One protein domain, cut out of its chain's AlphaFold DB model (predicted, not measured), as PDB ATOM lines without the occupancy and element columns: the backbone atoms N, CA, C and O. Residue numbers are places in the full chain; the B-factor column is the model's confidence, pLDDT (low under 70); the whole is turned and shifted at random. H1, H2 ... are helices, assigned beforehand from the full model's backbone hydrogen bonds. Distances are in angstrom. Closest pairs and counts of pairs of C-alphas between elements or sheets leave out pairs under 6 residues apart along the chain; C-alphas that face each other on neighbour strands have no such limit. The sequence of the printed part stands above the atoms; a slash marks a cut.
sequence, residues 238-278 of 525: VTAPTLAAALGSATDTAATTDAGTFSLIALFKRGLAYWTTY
ATOM      1  N   VAL A 238     124.586 149.325 167.340       59.12
ATOM      2  CA  VAL A 238     124.048 148.049 167.809       59.12
ATOM      3  C   VAL A 238     125.008 147.591 168.891       59.12
ATOM      4  O   VAL A 238     126.169 147.309 168.586       59.12
ATOM      5  N   THR A 239     124.587 147.686 170.156       54.38
ATOM      6  CA  THR A 239     125.529 147.559 171.263       54.38
ATOM      7  C   THR A 239     126.233 146.226 171.069       54.38
ATOM      8  O   THR A 239     125.586 145.194 170.879       54.38
ATOM      9  N   ALA A 240     127.569 146.260 171.044       59.94
ATOM     10  CA  ALA A 240     128.398 145.100 170.733       59.94
ATOM     11  C   ALA A 240     127.938 143.784 171.405       59.94
ATOM     12  O   ALA A 240     128.074 142.752 170.754       59.94
ATOM     13  N   PRO A 241     127.341 143.761 172.622       66.19
ATOM     14  CA  PRO A 241     126.846 142.529 173.229       66.19
ATOM     15  C   PRO A 241     125.699 141.845 172.472       66.19
ATOM     16  O   PRO A 241     125.722 140.624 172.339       66.19
ATOM     17  N   THR A 242     124.698 142.580 171.970       74.38
ATOM     18  CA  THR A 242     123.536 141.960 171.296       74.38
ATOM     19  C   THR A 242     123.898 141.497 169.893       74.38
ATOM     20  O   THR A 242     123.506 140.403 169.486       74.38
ATOM     21  N   LEU A 243     124.729 142.272 169.189       81.62
ATOM     22  CA  LEU A 243     125.281 141.863 167.903       81.62
ATOM     23  C   LEU A 243     126.228 140.673 168.056       81.62
ATOM     24  O   LEU A 243     126.138 139.736 167.273       81.62
ATOM     25  N   ALA A 244     127.096 140.669 169.072       83.31
ATOM     26  CA  ALA A 244     127.992 139.546 169.336       83.31
ATOM     27  C   ALA A 244     127.219 138.276 169.711       83.31
ATOM     28  O   ALA A 244     127.574 137.200 169.240       83.31
ATOM     29  N   ALA A 245     126.138 138.386 170.490       84.19
ATOM     30  CA  ALA A 245     125.280 137.247 170.815       84.19
ATOM     31  C   ALA A 245     124.526 136.711 169.584       84.19
ATOM     32  O   ALA A 245     124.456 135.499 169.387       84.19
ATOM     33  N   ALA A 246     123.994 137.595 168.734       89.00
ATOM     34  CA  ALA A 246     123.284 137.202 167.516       89.00
ATOM     35  C   ALA A 246     124.225 136.631 166.441       89.00
ATOM     36  O   ALA A 246     123.891 135.651 165.773       89.00
ATOM     37  N   LEU A 247     125.414 137.216 166.277       93.88
ATOM     38  CA  LEU A 247     126.421 136.748 165.328       93.88
ATOM     39  C   LEU A 247     127.051 135.433 165.804       93.88
ATOM     40  O   LEU A 247     127.176 134.494 165.016       93.88
ATOM     41  N   GLY A 248     127.364 135.345 167.099       92.12
ATOM     42  CA  GLY A 248     127.996 134.198 167.743       92.12
ATOM     43  C   GLY A 248     129.514 134.306 167.861       92.12
ATOM     44  O   GLY A 248     130.139 135.263 167.403       92.12
ATOM     45  N   SER A 249     130.116 133.278 168.458       93.38
ATOM     46  CA  SER A 249     131.567 133.089 168.543       93.38
ATOM     47  C   SER A 249     132.058 132.040 167.542       93.38
ATOM     48  O   SER A 249     131.364 131.076 167.214       93.38
ATOM     49  N   ALA A 250     133.324 132.143 167.125       94.44
ATOM     50  CA  ALA A 250     134.003 131.087 166.372       94.44
ATOM     51  C   ALA A 250     134.035 129.740 167.124       94.44
ATOM     52  O   ALA A 250     134.168 128.693 166.489       94.44
ATOM     53  N   THR A 251     133.873 129.741 168.451       95.69
ATOM     54  CA  THR A 251     133.793 128.534 169.289       95.69
ATOM     55  C   THR A 251     132.396 127.922 169.374       95.69
ATOM     56  O   THR A 251     132.269 126.825 169.910       95.69
ATOM     57  N   ASP A 252     131.355 128.574 168.846       96.56
ATOM     58  CA  ASP A 252     129.982 128.071 168.956       96.56
ATOM     59  C   ASP A 252     129.842 126.700 168.293       96.56
ATOM     60  O   ASP A 252     130.366 126.452 167.201       96.56
ATOM     61  N   THR A 253     129.118 125.791 168.936       96.56
ATOM     62  CA  THR A 253     128.753 124.509 168.331       96.56
ATOM     63  C   THR A 253     127.771 124.728 167.182       96.56
ATOM     64  O   THR A 253     127.010 125.693 167.183       96.56
ATOM     65  N   ALA A 254     127.757 123.825 166.197       97.25
ATOM     66  CA  ALA A 254     126.734 123.861 165.155       97.25
ATOM     67  C   ALA A 254     125.327 123.770 165.774       97.25
ATOM     68  O   ALA A 254     125.124 123.044 166.750       97.25
ATOM     69  N   ALA A 255     124.363 124.492 165.201       97.38
ATOM     70  CA  ALA A 255     122.969 124.416 165.621       97.38
ATOM     71  C   ALA A 255     122.439 122.971 165.526       97.38
ATOM     72  O   ALA A 255     122.845 122.210 164.646       97.38
ATOM     73  N   THR A 256     121.514 122.592 166.410       96.69
ATOM     74  CA  THR A 256     120.916 121.244 166.421       96.69
ATOM     75  C   THR A 256     119.570 121.177 165.698       96.69
ATOM     76  O   THR A 256     119.192 120.103 165.232       96.69
ATOM     77  N   THR A 257     118.857 122.303 165.563       94.38
ATOM     78  CA  THR A 257     117.563 122.403 164.861       94.38
ATOM     79  C   THR A 257     117.434 123.729 164.097       94.38
ATOM     80  O   THR A 257     118.205 124.659 164.329       94.38
ATOM     81  N   ASP A 258     116.520 123.792 163.120       89.62
ATOM     82  CA  ASP A 258     116.313 124.981 162.265       89.62
ATOM     83  C   ASP A 258     115.310 125.969 162.874       89.62
ATOM     84  O   ASP A 258     115.164 127.088 162.398       89.62
ATOM     85  N   ALA A 259     114.619 125.547 163.935       90.06
ATOM     86  CA  ALA A 259     113.597 126.325 164.630       90.06
ATOM     87  C   ALA A 259     114.048 126.815 166.020       90.06
ATOM     88  O   ALA A 259     113.286 127.490 166.707       90.06
ATOM     89  N   GLY A 260     115.253 126.446 166.466       91.62
ATOM     90  CA  GLY A 260     115.790 126.885 167.753       91.62
ATOM     91  C   GLY A 260     116.430 128.273 167.691       91.62
ATOM     92  O   GLY A 260     116.767 128.781 166.623       91.62
ATOM     93  N   THR A 261     116.630 128.884 168.856       93.94
ATOM     94  CA  THR A 261     117.373 130.142 168.985       93.94
ATOM     95  C   THR A 261     118.872 129.844 169.020       93.94
ATOM     96  O   THR A 261     119.380 129.318 170.008       93.94
ATOM     97  N   PHE A 262     119.576 130.176 167.940       95.88
ATOM     98  CA  PHE A 262     121.018 129.973 167.787       95.88
ATOM     99  C   PHE A 262     121.683 131.231 167.231       95.88
ATOM    100  O   PHE A 262     121.016 132.080 166.636       95.88
ATOM    101  N   SER A 263     123.003 131.328 167.384       96.50
ATOM    102  CA  SER A 263     123.788 132.349 166.696       96.50
ATOM    103  C   SER A 263     123.877 132.072 165.192       96.50
ATOM    104  O   SER A 263     123.748 130.931 164.729       96.50
ATOM    105  N   LEU A 264     124.142 133.115 164.407       96.12
ATOM    106  CA  LEU A 264     124.305 133.001 162.960       96.12
ATOM    107  C   LEU A 264     125.474 132.068 162.592       96.12
ATOM    108  O   LEU A 264     125.338 131.239 161.691       96.12
ATOM    109  N   ILE A 265     126.596 132.136 163.322       96.88
ATOM    110  CA  ILE A 265     127.740 131.230 163.133       96.88
ATOM    111  C   ILE A 265     127.345 129.770 163.397       96.88
ATOM    112  O   ILE A 265     127.730 128.889 162.623       96.88
ATOM    113  N   ALA A 266     126.554 129.490 164.440       97.25
ATOM    114  CA  ALA A 266     126.084 128.135 164.730       97.25
ATOM    115  C   ALA A 266     125.210 127.568 163.594       97.25
ATOM    116  O   ALA A 266     125.376 126.404 163.207       97.25
ATOM    117  N   LEU A 267     124.325 128.386 163.013       97.19
ATOM    118  CA  LEU A 267     123.502 128.007 161.856       97.19
ATOM    119  C   LEU A 267     124.359 127.754 160.605       97.19
ATOM    120  O   LEU A 267     124.198 126.722 159.949       97.19
ATOM    121  N   PHE A 268     125.328 128.627 160.311       96.75
ATOM    122  CA  PHE A 268     126.250 128.441 159.185       96.75
ATOM    123  C   PHE A 268     127.078 127.162 159.305       96.75
ATOM    124  O   PHE A 268     127.188 126.410 158.335       96.75
ATOM    125  N   LYS A 269     127.628 126.869 160.491       97.50
ATOM    126  CA  LYS A 269     128.376 125.626 160.731       97.50
ATOM    127  C   LYS A 269     127.535 124.391 160.427       97.50
ATOM    128  O   LYS A 269     128.028 123.451 159.806       97.50
ATOM    129  N   ARG A 270     126.257 124.402 160.813       96.56
ATOM    130  CA  ARG A 270     125.336 123.307 160.498       96.56
ATOM    131  C   ARG A 270     125.074 123.195 158.994       96.56
ATOM    132  O   ARG A 270     125.129 122.093 158.455       96.56
ATOM    133  N   GLY A 271     124.859 124.317 158.304       95.50
ATOM    134  CA  GLY A 271     124.706 124.346 156.845       95.50
ATOM    135  C   GLY A 271     125.910 123.743 156.112       95.50
ATOM    136  O   GLY A 271     125.744 122.909 155.224       95.50
ATOM    137  N   LEU A 272     127.131 124.078 156.540       96.56
ATOM    138  CA  LEU A 272     128.367 123.508 155.990       96.56
ATOM    139  C   LEU A 272     128.520 122.006 156.295       96.56
ATOM    140  O   LEU A 272     128.993 121.246 155.445       96.56
ATOM    141  N   ALA A 273     128.080 121.544 157.467       95.38
ATOM    142  CA  ALA A 273     128.053 120.117 157.799       95.38
ATOM    143  C   ALA A 273     127.066 119.330 156.910       95.38
ATOM    144  O   ALA A 273     127.374 118.232 156.438       95.38
ATOM    145  N   TYR A 274     125.897 119.902 156.604       94.62
ATOM    146  CA  TYR A 274     124.977 119.294 155.641       94.62
ATOM    147  C   TYR A 274     125.525 119.316 154.220       94.62
ATOM    148  O   TYR A 274     125.415 118.312 153.518       94.62
ATOM    149  N   TRP A 275     126.159 120.414 153.809       94.44
ATOM    150  CA  TRP A 275     126.788 120.515 152.495       94.44
ATOM    151  C   TRP A 275     127.871 119.452 152.295       94.44
ATOM    152  O   TRP A 275     127.871 118.762 151.283       94.44
ATOM    153  N   THR A 276     128.753 119.256 153.276       91.88
ATOM    154  CA  THR A 276     129.786 118.205 153.224       91.88
ATOM    155  C   THR A 276     129.181 116.802 153.189       91.88
ATOM    156  O   THR A 276     129.633 115.961 152.414       91.88
ATOM    157  N   THR A 277     128.104 116.561 153.941       88.56
ATOM    158  CA  THR A 277     127.351 115.297 153.883       88.56
ATOM    159  C   THR A 277     126.722 115.071 152.507       88.56
ATOM    160  O   THR A 277     126.753 113.958 151.987       88.56
ATOM    161  N   TYR A 278     126.154 116.114 151.899       87.62
ATOM    162  CA  TYR A 278     125.568 116.042 150.564       87.62
ATOM    163  C   TYR A 278     126.639 115.805 149.499       87.62
ATOM    164  O   TYR A 278     126.490 114.917 148.666       87.62
TER     165      TYR A 278
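AT A GLANCE: This is residues 238 to 278 of the 525 residues of an uncharacterized protein of Methylobacterium sp. WL6 (UniProt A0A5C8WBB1). Two helices, a short H1 and a longer H2, are set nearly end to end along one line, and the long link between them makes a wide loop to one side. From the end of H1 this link, residues 248 to 263, first passes beside H2, then swings out round Ala 259 and folds back to the junction, where H2 begins. The printed part has 41 residues with two named helices, H1 then H2, and no named strand; its class is all helix. It is only just loose, close to compact, with a radius of gyration of the C-alphas of 11.1 A, and its elongated outline spans 38 by 20 by 14 A.

HOW THE PARTS SIT: Begin with H1, residues 240 to 247, and go on past the link to H2, residues 264 to 278. The two only just touch, with 3 pairs of C-alphas within 8 A; the closest are the C-alphas of Leu 247 and Leu 264, 4.9 A apart. H2 touches H1 with residues 264 to 265 alone. Their lines stand at a shallow tilt of 19 degrees and they run the same way, with centres 20.2 A apart. In the backbones of H1 and H2, every O i to N i+4 pair is within hydrogen-bond range.

IN THESE COORDINATES: Find C-alpha 240 at (128.398, 145.100, 170.733); from there H1 runs 10.1 A to C-alpha 247 at (126.421, 136.748, 165.328). Go on to C-alpha 264 at (124.305, 133.001, 162.960), where H2, the longest helix with 15 residues, begins; it runs 21.0 A to C-alpha 278 at (125.568, 116.042, 150.564).

THE WHOLE: The two C-alphas farthest apart are those of Thr 239 and Tyr 278, 37.7 A. The printed part has no cut, and the link from H1 to H2, 16 residues, is long. In the B-factor column the mean pLDDT of the printed part is 89.8; look at residues 238 to 241 for the values under 70.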